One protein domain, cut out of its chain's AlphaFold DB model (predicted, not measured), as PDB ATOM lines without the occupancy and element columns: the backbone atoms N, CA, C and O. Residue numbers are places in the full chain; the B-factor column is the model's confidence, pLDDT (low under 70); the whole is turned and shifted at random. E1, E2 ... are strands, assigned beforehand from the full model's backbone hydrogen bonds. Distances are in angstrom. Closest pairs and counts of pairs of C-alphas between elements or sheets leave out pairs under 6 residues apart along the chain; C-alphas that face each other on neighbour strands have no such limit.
ATOM      1  N   THR A  23    -119.902  -0.843  45.946       47.34
ATOM      2  CA  THR A  23    -119.596  -0.118  47.170       47.34
ATOM      3  C   THR A  23    -118.696  -1.065  47.944       47.34
ATOM      4  O   THR A  23    -119.173  -2.006  48.573       47.34
ATOM      5  N   THR A  24    -117.382  -0.898  47.805       51.56
ATOM      6  CA  THR A  24    -116.481  -1.269  48.880       51.56
ATOM      7  C   THR A  24    -117.034  -0.470  50.039       51.56
ATOM      8  O   THR A  24    -116.866   0.749  50.086       51.56
ATOM      9  N   THR A  25    -117.833  -1.115  50.883       56.06
ATOM     10  CA  THR A  25    -118.032  -0.645  52.238       56.06
ATOM     11  C   THR A  25    -116.623  -0.706  52.785       56.06
ATOM     12  O   THR A  25    -116.142  -1.761  53.169       56.06
ATOM     13  N   THR A  26    -115.857   0.364  52.585       55.66
ATOM     14  CA  THR A  26    -114.572   0.501  53.233       55.66
ATOM     15  C   THR A  26    -114.938   0.422  54.692       55.66
ATOM     16  O   THR A  26    -115.670   1.295  55.169       55.66
ATOM     17  N   PHE A  27    -114.503  -0.653  55.338       63.56
ATOM     18  CA  PHE A  27    -114.442  -0.843  56.782       63.56
ATOM     19  C   PHE A  27    -113.517   0.236  57.360       63.56
ATOM     20  O   PHE A  27    -112.463  -0.033  57.914       63.56
ATOM     21  N   SER A  28    -113.845   1.502  57.098       67.31
ATOM     22  CA  SER A  28    -112.992   2.654  57.368       67.31
ATOM     23  C   SER A  28    -112.888   2.917  58.863       67.31
ATOM     24  O   SER A  28    -112.021   3.683  59.268       67.31
ATOM     25  N   ASP A  29    -113.767   2.290  59.641       84.31
ATOM     26  CA  ASP A  29    -113.848   2.410  61.088       84.31
ATOM     27  C   ASP A  29    -113.329   1.146  61.801       84.31
ATOM     28  O   ASP A  29    -113.346   1.108  63.025       84.31
ATOM     29  N   CYS A  30    -112.858   0.133  61.058       92.25
ATOM     30  CA  CYS A  30    -112.329  -1.112  61.623       92.25
ATOM     31  C   CYS A  30    -110.804  -1.136  61.544       92.25
ATOM     32  O   CYS A  30    -110.222  -0.773  60.513       92.25
ATOM     33  N   TYR A  31    -110.166  -1.631  62.597       94.25
ATOM     34  CA  TYR A  31    -108.726  -1.870  62.622       94.25
ATOM     35  C   TYR A  31    -108.442  -3.179  61.892       94.25
ATOM     36  O   TYR A  31    -108.761  -4.252  62.386       94.25
ATOM     37  N   GLN A  32    -107.914  -3.088  60.670       93.38
ATOM     38  CA  GLN A  32    -107.764  -4.249  59.783       93.38
ATOM     39  C   GLN A  32    -106.780  -5.285  60.329       93.38
ATOM     40  O   GLN A  32    -106.900  -6.458  60.011       93.38
ATOM     41  N   GLU A  33    -105.805  -4.843  61.117       94.12
ATOM     42  CA  GLU A  33    -104.826  -5.697  61.784       94.12
ATOM     43  C   GLU A  33    -105.390  -6.513  62.953       94.12
ATOM     44  O   GLU A  33    -104.681  -7.389  63.426       94.12
ATOM     45  N   TRP A  34    -106.604  -6.203  63.412       95.12
ATOM     46  CA  TRP A  34    -107.258  -6.858  64.552       95.12
ATOM     47  C   TRP A  34    -108.355  -7.831  64.115       95.12
ATOM     48  O   TRP A  34    -108.811  -8.639  64.894       95.12
ATOM     49  N   ILE A  35    -108.772  -7.784  62.845       94.75
ATOM     50  CA  ILE A  35    -109.796  -8.699  62.332       94.75
ATOM     51  C   ILE A  35    -109.187 -10.090  62.148       94.75
ATOM     52  O   ILE A  35    -108.260 -10.233  61.339       94.75
ATOM     53  N   SER A  36    -109.802 -11.110  62.752       95.75
ATOM     54  CA  SER A  36    -109.386 -12.514  62.627       95.75
ATOM     55  C   SER A  36    -107.952 -12.748  63.126       95.75
ATOM     56  O   SER A  36    -107.220 -13.555  62.542       95.75
ATOM     57  N   ASP A  37    -107.528 -12.011  64.154       96.56
ATOM     58  CA  ASP A  37    -106.209 -12.137  64.777       96.56
ATOM     59  C   ASP A  37    -106.200 -13.092  65.990       96.56
ATOM     60  O   ASP A  37    -105.130 -13.381  66.543       96.56
ATOM     61  N   GLY A  38    -107.374 -13.627  66.350       95.75
ATOM     62  CA  GLY A  38    -107.588 -14.571  67.446       95.75
ATOM     63  C   GLY A  38    -107.867 -13.909  68.801       95.75
ATOM     64  O   GLY A  38    -108.019 -14.612  69.805       95.75
ATOM     65  N   MET A  39    -107.941 -12.575  68.870       96.44
ATOM     66  CA  MET A  39    -108.315 -11.822  70.068       96.44
ATOM     67  C   MET A  39    -109.655 -11.116  69.862       96.44
ATOM     68  O   MET A  39    -109.927 -10.568  68.812       96.44
ATOM     69  N   CYS A  40    -110.516 -11.105  70.884       96.69
ATOM     70  CA  CYS A  40    -111.793 -10.402  70.789       96.69
ATOM     71  C   CYS A  40    -111.627  -8.886  70.997       96.69
ATOM     72  O   CYS A  40    -111.671  -8.386  72.128       96.69
ATOM     73  N   ASP A  41    -111.533  -8.123  69.912       96.12
ATOM     74  CA  ASP A  41    -111.494  -6.669  69.923       96.12
ATOM     75  C   ASP A  41    -112.897  -6.058  69.895       96.12
ATOM     76  O   ASP A  41    -113.561  -5.899  68.868       96.12
ATOM     77  N   SER A  42    -113.337  -5.570  71.057       95.25
ATOM     78  CA  SER A  42    -114.635  -4.891  71.211       95.25
ATOM     79  C   SER A  42    -114.878  -3.727  70.229       95.25
ATOM     80  O   SER A  42    -116.029  -3.430  69.906       95.25
ATOM     81  N   SER A  43    -113.816  -3.081  69.723       95.25
ATOM     82  CA  SER A  43    -113.910  -2.026  68.697       95.25
ATOM     83  C   SER A  43    -114.329  -2.570  67.325       95.25
ATOM     84  O   SER A  43    -115.052  -1.895  66.589       95.25
ATOM     85  N   ASN A  44    -113.918  -3.795  67.005       95.12
ATOM     86  CA  ASN A  44    -114.224  -4.495  65.763       95.12
ATOM     87  C   ASN A  44    -115.380  -5.504  65.917       95.12
ATOM     88  O   ASN A  44    -115.921  -5.989  64.925       95.12
ATOM     89  N   ASN A  45    -115.849  -5.773  67.134       94.56
ATOM     90  CA  ASN A  45    -116.981  -6.663  67.388       94.56
ATOM     91  C   ASN A  45    -118.340  -6.009  67.062       94.56
ATOM     92  O   ASN A  45    -119.165  -5.706  67.927       94.56
ATOM     93  N   ASN A  46    -118.570  -5.708  65.789       93.88
ATOM     94  CA  ASN A  46    -119.825  -5.161  65.295       93.88
ATOM     95  C   ASN A  46    -120.051  -5.559  63.830       93.88
ATOM     96  O   ASN A  46    -119.115  -5.889  63.107       93.88
ATOM     97  N   SER A  47    -121.294  -5.454  63.353       93.12
ATOM     98  CA  SER A  47    -121.654  -5.849  61.978       93.12
ATOM     99  C   SER A  47    -120.893  -5.103  60.872       93.12
ATOM    100  O   SER A  47    -120.786  -5.600  59.755       93.12
ATOM    101  N   GLY A  48    -120.385  -3.899  61.157       91.38
ATOM    102  CA  GLY A  48    -119.591  -3.111  60.217       91.38
ATOM    103  C   GLY A  48    -118.136  -3.560  60.120       91.38
ATOM    104  O   GLY A  48    -117.451  -3.074  59.231       91.38
ATOM    105  N   CYS A  49    -117.714  -4.458  61.012       93.75
ATOM    106  CA  CYS A  49    -116.379  -5.024  61.155       93.75
ATOM    107  C   CYS A  49    -116.397  -6.572  61.113       93.75
ATOM    108  O   CYS A  49    -115.465  -7.207  61.580       93.75
ATOM    109  N   GLU A  50    -117.461  -7.171  60.551       93.25
ATOM    110  CA  GLU A  50    -117.684  -8.635  60.485       93.25
ATOM    111  C   GLU A  50    -117.525  -9.327  61.844       93.25
ATOM    112  O   GLU A  50    -117.077 -10.464  61.903       93.25
ATOM    113  N   TYR A  51    -117.895  -8.638  62.931       94.81
ATOM    114  CA  TYR A  51    -117.766  -9.155  64.297       94.81
ATOM    115  C   TYR A  51    -116.345  -9.618  64.615       94.81
ATOM    116  O   TYR A  51    -116.128 -10.696  65.160       94.81
ATOM    117  N   ASP A  52    -115.392  -8.767  64.240       95.88
ATOM    118  CA  ASP A  52    -113.964  -8.998  64.392       95.88
ATOM    119  C   ASP A  52    -113.454 -10.230  63.642       95.88
ATOM    120  O   ASP A  52    -112.565 -10.944  64.079       95.88
ATOM    121  N   GLY A  53    -114.090 -10.538  62.511       94.19
ATOM    122  CA  GLY A  53    -113.768 -11.736  61.740       94.19
ATOM    123  C   GLY A  53    -114.171 -13.044  62.423       94.19
ATOM    124  O   GLY A  53    -113.847 -14.102  61.890       94.19
ATOM    125  N   GLY A  54    -114.903 -12.983  63.542       94.50
ATOM    126  CA  GLY A  54    -115.334 -14.146  64.319       94.50
ATOM    127  C   GLY A  54    -114.604 -14.327  65.652       94.50
ATOM    128  O   GLY A  54    -115.039 -15.156  66.450       94.50
ATOM    129  N   ASP A  55    -113.576 -13.532  65.961       95.94
ATOM    130  CA  ASP A  55    -112.723 -13.747  67.145       95.94
ATOM    131  C   ASP A  55    -113.471 -13.623  68.481       95.94
ATOM    132  O   ASP A  55    -113.155 -14.276  69.478       95.94
ATOM    133  N   CYS A  56    -114.547 -12.836  68.500       94.94
ATOM    134  CA  CYS A  56    -115.406 -12.683  69.672       94.94
ATOM    135  C   CYS A  56    -116.423 -13.814  69.881       94.94
ATOM    136  O   CYS A  56    -117.174 -13.780  70.863       94.94
ATOM    137  N   CYS A  57    -116.470 -14.799  68.986       93.56
ATOM    138  CA  CYS A  57    -117.450 -15.876  68.955       93.56
ATOM    139  C   CYS A  57    -116.733 -17.232  69.037       93.56
ATOM    140  O   CYS A  57    -115.978 -17.599  68.148       93.56
ATOM    141  N   SER A  58    -116.970 -18.009  70.098       90.25
ATOM    142  CA  SER A  58    -116.177 -19.214  70.406       90.25
ATOM    143  C   SER A  58    -116.166 -20.285  69.314       90.25
ATOM    144  O   SER A  58    -115.192 -21.023  69.198       90.25
ATOM    145  N   CYS A  59    -117.238 -20.400  68.529       88.31
ATOM    146  CA  CYS A  59    -117.324 -21.372  67.438       88.31
ATOM    147  C   CYS A  59    -116.694 -20.883  66.130       88.31
ATOM    148  O   CYS A  59    -116.384 -21.713  65.277       88.31
ATOM    149  N   ASP A  60    -116.530 -19.571  65.977       91.69
ATOM    150  CA  ASP A  60    -116.039 -18.944  64.749       91.69
ATOM    151  C   ASP A  60    -114.621 -18.365  64.916       91.69
ATOM    152  O   ASP A  60    -113.995 -17.998  63.925       91.69
ATOM    153  N   CYS A  61    -114.097 -18.333  66.145       94.06
ATOM    154  CA  CYS A  61    -112.738 -17.911  66.463       94.06
ATOM    155  C   CYS A  61    -111.711 -18.977  66.051       94.06
ATOM    156  O   CYS A  61    -111.885 -20.171  66.328       94.06
ATOM    157  N   PHE A  62    -110.605 -18.534  65.450       93.62
ATOM    158  CA  PHE A  62    -109.442 -19.367  65.139       93.62
ATOM    159  C   PHE A  62    -108.155 -18.745  65.689       93.62
ATOM    160  O   PHE A  62    -107.976 -17.535  65.616       93.62
ATOM    161  N   ASP A  63    -107.245 -19.576  66.206       95.00
ATOM    162  CA  ASP A  63    -105.942 -19.096  66.678       95.00
ATOM    163  C   ASP A  63    -105.134 -18.486  65.519       95.00
ATOM    164  O   ASP A  63    -104.963 -19.127  64.473       95.00
ATOM    165  N   ASP A  64    -104.570 -17.295  65.728       95.88
ATOM    166  CA  ASP A  64    -103.659 -16.646  64.778       95.88
ATOM    167  C   ASP A  64    -102.522 -15.922  65.518       95.88
ATOM    168  O   ASP A  64    -101.586 -16.556  66.020       95.88
ATOM    169  N   THR A  65    -102.581 -14.593  65.599       96.38
ATOM    170  CA  THR A  65    -101.592 -13.777  66.308       96.38
ATOM    171  C   THR A  65    -101.747 -13.960  67.815       96.38
ATOM    172  O   THR A  65    -100.746 -13.953  68.545       96.38
ATOM    173  N   TYR A  66    -102.981 -14.199  68.259       95.00
ATOM    174  CA  TYR A  66    -103.353 -14.556  69.617       95.00
ATOM    175  C   TYR A  66    -104.128 -15.881  69.648       95.00
ATOM    176  O   TYR A  66    -104.636 -16.358  68.634       95.00
ATOM    177  N   GLU A  67    -104.163 -16.498  70.828       96.19
ATOM    178  CA  GLU A  67    -104.944 -17.709  71.088       96.19
ATOM    179  C   GLU A  67    -106.396 -17.327  71.397       96.19
ATOM    180  O   GLU A  67    -106.654 -16.422  72.207       96.19
ATOM    181  N   CYS A  68    -107.336 -18.039  70.784       94.81
ATOM    182  CA  CYS A  68    -108.758 -17.789  70.946       94.81
ATOM    183  C   CYS A  68    -109.198 -17.862  72.405       94.81
ATOM    184  O   CYS A  68    -108.852 -18.776  73.152       94.81
ATOM    185  N   GLY A  69    -110.024 -16.899  72.813       87.75
ATOM    186  CA  GLY A  69    -110.559 -16.847  74.172       87.75
ATOM    187  C   GLY A  69    -109.569 -16.345  75.226       87.75
ATOM    188  O   GLY A  69    -109.919 -16.348  76.406       87.75
ATOM    189  N   THR A  70    -108.386 -15.844  74.834       91.06
ATOM    190  CA  THR A  70    -107.432 -15.205  75.766       91.06
ATOM    191  C   THR A  70    -108.081 -14.071  76.577       91.06
ATOM    192  O   THR A  70    -107.806 -13.950  77.770       91.06
ATOM    193  N   ASP A  71    -108.967 -13.278  75.961       88.69
ATOM    194  CA  ASP A  71    -109.757 -12.220  76.629       88.69
ATOM    195  C   ASP A  71    -111.241 -12.613  76.822       88.69
ATOM    196  O   ASP A  71    -112.097 -11.791  77.151       88.69
ATOM    197  N   GLY A  72    -111.559 -13.898  76.635       88.81
ATOM    198  CA  GLY A  72    -112.921 -14.428  76.630       88.81
ATOM    199  C   GLY A  72    -113.677 -14.188  75.319       88.81
ATOM    200  O   GLY A  72    -113.143 -13.671  74.341       88.81
ATOM    201  N   PHE A  73    -114.948 -14.595  75.302       91.19
ATOM    202  CA  PHE A  73    -115.839 -14.458  74.149       91.19
ATOM    203  C   PHE A  73    -117.006 -13.536  74.502       91.19
ATOM    204  O   PHE A  73    -117.656 -13.710  75.530       91.19
ATOM    205  N   THR A  74    -117.293 -12.562  73.640       91.94
ATOM    206  CA  THR A  74    -118.448 -11.659  73.779       91.94
ATOM    207  C   THR A  74    -119.211 -11.633  72.459       91.94
ATOM    208  O   THR A  74    -119.234 -10.626  71.755       91.94
ATOM    209  N   CYS A  75    -119.794 -12.764  72.073       93.12
ATOM    210  CA  CYS A  75    -120.336 -12.921  70.728       93.12
ATOM    211  C   CYS A  75    -121.555 -12.017  70.489       93.12
ATOM    212  O   CYS A  75    -122.570 -12.114  71.183       93.12
ATOM    213  N   LEU A  76    -121.454 -11.131  69.493       93.06
ATOM    214  CA  LEU A  76    -122.548 -10.261  69.043       93.06
ATOM    215  C   LEU A  76    -123.051 -10.624  67.641       93.06
ATOM    216  O   LEU A  76    -124.009 -10.003  67.168       93.06
ATOM    217  N   ASP A  77    -122.417 -11.597  66.982       93.12
ATOM    218  CA  ASP A  77    -122.797 -12.052  65.652       93.12
ATOM    219  C   ASP A  77    -124.072 -12.912  65.718       93.12
ATOM    220  O   ASP A  77    -124.027 -14.039  66.219       93.12
ATOM    221  N   PRO A  78    -125.219 -12.439  65.187       90.19
ATOM    222  CA  PRO A  78    -126.454 -13.219  65.157       90.19
ATOM    223  C   PRO A  78    -126.412 -14.380  64.153       90.19
ATOM    224  O   PRO A  78    -127.354 -15.173  64.115       90.19
ATOM    225  N   SER A  79    -125.398 -14.429  63.286       88.12
ATOM    226  CA  SER A  79    -125.166 -15.508  62.326       88.12
ATOM    227  C   SER A  79    -124.130 -16.528  62.785       88.12
ATOM    228  O   SER A  79    -123.977 -17.549  62.111       88.12
ATOM    229  N   SER A  80    -123.485 -16.287  63.930       87.31
ATOM    230  CA  SER A  80    -122.582 -17.256  64.538       87.31
ATOM    231  C   SER A  80    -123.313 -18.544  64.897       87.31
ATOM    232  O   SER A  80    -124.501 -18.559  65.238       87.31
ATOM    233  N   SER A  81    -122.579 -19.647  64.814       78.31
ATOM    234  CA  SER A  81    -123.093 -20.955  65.230       78.31
ATOM    235  C   SER A  81    -123.089 -21.128  66.755       78.31
ATOM    236  O   SER A  81    -123.823 -21.963  67.283       78.31
ATOM    237  N   CYS A  82    -122.326 -20.301  67.477       73.62
ATOM    238  CA  CYS A  82    -122.351 -20.245  68.934       73.62
ATOM    239  C   CYS A  82    -123.520 -19.388  69.429       73.62
ATOM    240  O   CYS A  82    -123.443 -18.162  69.492       73.62
ATOM    241  N   THR A  83    -124.583 -20.038  69.900       66.06
ATOM    242  CA  THR A  83    -125.505 -19.369  70.822       66.06
ATOM    243  C   THR A  83    -124.919 -19.520  72.219       66.06
ATOM    244  O   THR A  83    -124.733 -20.643  72.679       66.06
ATOM    245  N   TYR A  84    -124.591 -18.415  72.890       63.59
ATOM    246  CA  TYR A  84    -124.126 -18.461  74.276       63.59
ATOM    247  C   TYR A  84    -125.263 -18.966  75.158       63.59
ATOM    248  O   TYR A  84    -126.187 -18.225  75.503       63.59
ATOM    249  N   HIS A  85    -125.249 -20.262  75.440       60.31
ATOM    250  CA  HIS A  85    -126.235 -20.866  76.305       60.31
ATOM    251  C   HIS A  85    -125.672 -20.829  77.717       60.31
ATOM    252  O   HIS A  85    -124.781 -21.594  78.073       60.31
ATOM    253  N   HIS A  86    -126.180 -19.891  78.506       65.19
ATOM    254  CA  HIS A  86    -125.910 -19.857  79.931       65.19
ATOM    255  C   HIS A  86    -126.503 -21.114  80.563       65.19
ATOM    256  O   HIS A  86    -127.731 -21.268  80.605       65.19
ATOM    257  N   TYR A  87    -125.644 -21.999  81.057       67.19
ATOM    258  CA  TYR A  87    -126.075 -23.094  81.905       67.19
ATOM    259  C   TYR A  87    -125.957 -22.654  83.363       67.19
ATOM    260  O   TYR A  87    -124.982 -22.034  83.787       67.19
ATOM    261  N   TYR A  88    -127.012 -22.938  84.115       73.19
ATOM    262  CA  TYR A  88    -126.981 -22.873  85.566       73.19
ATOM    263  C   TYR A  88    -126.800 -24.304  86.055       73.19
ATOM    264  O   TYR A  88    -127.605 -25.167  85.693       73.19
ATOM    265  N   ASP A  89    -125.760 -24.550  86.846       73.44
ATOM    266  CA  ASP A  89    -125.624 -25.807  87.582       73.44
ATOM    267  C   ASP A  89    -126.781 -25.972  88.586       73.44
ATOM    268  O   ASP A  89    -127.452 -24.998  88.949       73.44
ATOM    269  N   ASP A  90    -127.001 -27.192  89.087       82.62
ATOM    270  CA  ASP A  90    -127.968 -27.463  90.168       82.62
ATOM    271  C   ASP A  90    -127.664 -26.661  91.452       82.62
ATOM    272  O   ASP A  90    -128.571 -26.352  92.229       82.62
ATOM    273  N   ASP A  91    -126.404 -26.253  91.640       89.12
ATOM    274  CA  ASP A  91    -125.962 -25.358  92.718       89.12
ATOM    275  C   ASP A  91    -126.268 -23.868  92.445       89.12
ATOM    276  O   ASP A  91    -126.115 -23.015  93.324       89.12
ATOM    277  N   GLY A  92    -126.772 -23.541  91.251       83.31
ATOM    278  CA  GLY A  92    -127.116 -22.184  90.822       83.31
ATOM    279  C   GLY A  92    -125.925 -21.359  90.336       83.31
ATOM    280  O   GLY A  92    -126.082 -20.159  90.087       83.31
ATOM    281  N   ASP A  93    -124.759 -21.983  90.189       84.31
ATOM    282  CA  ASP A  93    -123.580 -21.345  89.627       84.31
ATOM    283  C   ASP A  93    -123.729 -21.226  88.103       84.31
ATOM    284  O   ASP A  93    -124.148 -22.155  87.413       84.31
ATOM    285  N   LEU A  94    -123.456 -20.025  87.589       78.12
ATOM    286  CA  LEU A  94    -123.481 -19.730  86.161       78.12
ATOM    287  C   LEU A  94    -122.130 -20.130  85.579       78.12
ATOM    288  O   LEU A  94    -121.123 -19.473  85.865       78.12
ATOM    289  N   TYR A  95    -122.119 -21.169  84.756       70.81
ATOM    290  CA  TYR A  95    -120.952 -21.518  83.967       70.81
ATOM    291  C   TYR A  95    -121.281 -21.377  82.491       70.81
ATOM    292  O   TYR A  95    -122.355 -21.734  82.002       70.81
ATOM    293  N   ASP A  96    -120.312 -20.832  81.777       60.66
ATOM    294  CA  ASP A  96    -120.434 -20.583  80.362       60.66
ATOM    295  C   ASP A  96    -119.609 -21.617  79.618       60.66
ATOM    296  O   ASP A  96    -118.378 -21.580  79.601       60.66
ATOM    297  N   SER A  97    -120.312 -22.592  79.048       63.91
ATOM    298  CA  SER A  97    -119.713 -23.614  78.204       63.91
ATOM    299  C   SER A  97    -120.119 -23.364  76.755       63.91
ATOM    300  O   SER A  97    -121.314 -23.215  76.482       63.91
ATOM    301  N   PRO A  98    -119.170 -23.320  75.803       60.41
ATOM    302  CA  PRO A  98    -119.503 -23.327  74.390       60.41
ATOM    303  C   PRO A  98    -120.073 -24.706  74.045       60.41
ATOM    304  O   PRO A  98    -119.340 -25.638  73.717       60.41
ATOM    305  N   THR A  99    -121.391 -24.870  74.146       57.94
ATOM    306  CA  THR A  99    -122.029 -26.087  73.658       57.94
ATOM    307  C   THR A  99    -122.101 -26.004  72.147       57.94
ATOM    308  O   THR A  99    -122.858 -25.210  71.590       57.94
ATOM    309  N   TYR A 100    -121.312 -26.840  71.481       57.06
ATOM    310  CA  TYR A 100    -121.624 -27.251  70.123       57.06
ATOM    311  C   TYR A 100    -123.028 -27.853  70.158       57.06
ATOM    312  O   TYR A 100    -123.271 -28.771  70.943       57.06
ATOM    313  N   ASP A 101    -123.942 -27.326  69.347       53.94
ATOM    314  CA  ASP A 101    -125.267 -27.910  69.127       53.94
ATOM    315  C   ASP A 101    -125.088 -29.213  68.325       53.94
ATOM    316  O   ASP A 101    -125.334 -29.296  67.124       53.94
ATOM    317  N   TYR A 102    -124.493 -30.220  68.965       52.25
ATOM    318  CA  TYR A 102    -124.761 -31.598  68.609       52.25
ATOM    319  C   TYR A 102    -126.119 -31.876  69.224       52.25
ATOM    320  O   TYR A 102    -126.240 -31.789  70.444       52.25
ATOM    321  N   ASP A 103    -127.118 -32.184  68.402       50.91
ATOM    322  CA  ASP A 103    -128.400 -32.696  68.873       50.91
ATOM    323  C   ASP A 103    -128.129 -33.835  69.886       50.91
ATOM    324  O   ASP A 103    -127.792 -34.958  69.498       50.91
ATOM    325  N   VAL A 104    -128.202 -33.548  71.197       55.69
ATOM    326  CA  VAL A 104    -128.103 -34.539  72.284       55.69
ATOM    327  C   VAL A 104    -129.454 -35.240  72.377       55.69
ATOM    328  O   VAL A 104    -130.191 -35.134  73.351       55.69
TER     329      VAL A 104
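Overview. This is residues 23 to 104 of the 264 residues of the protein "LNR domain-containing protein" of Ectocarpus siliculosus (UniProt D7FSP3). This is a model with little regular structure: a small hairpin, E1 and E2, lies at one end of an elongated run of winding loops, and the first printed residues lie at the other end. The 82 printed residues hold two named strands, E1 then E2, antiparallel in one sheet, and no named helix. The class is all strand, with only 6 residues in named elements. The whole is only just loose, close to compact, with a radius of gyration of the C-alphas of 14.2 A, and only just elongated, spanning 50 by 25 by 20 A.

Along the chain. E1 is residues 86 to 88, 6.5 A long, from C-alpha 86 at (-125.910, -19.857, 79.931). E2 is residues 94 to 96, 6.6 A long, ending at C-alpha 96 at (-120.434, -20.583, 80.362).

Arrangement. E1 and E2 form a hairpin with a tight link, their directions at 141 degrees. C-alphas 88 and 94 face each other at 4.7 A. N 95 and O 87, 3.1 A apart, are within hydrogen-bond range.

Size, cuts and confidence. The C-alphas farthest apart, of Thr 23 and Asp 91, are 52.5 A apart. Residues 23 to 85 hold no named element. The printed part has no cut. Confidence is under 70 at residues 23 to 28, 83 to 87 and 96 to 104.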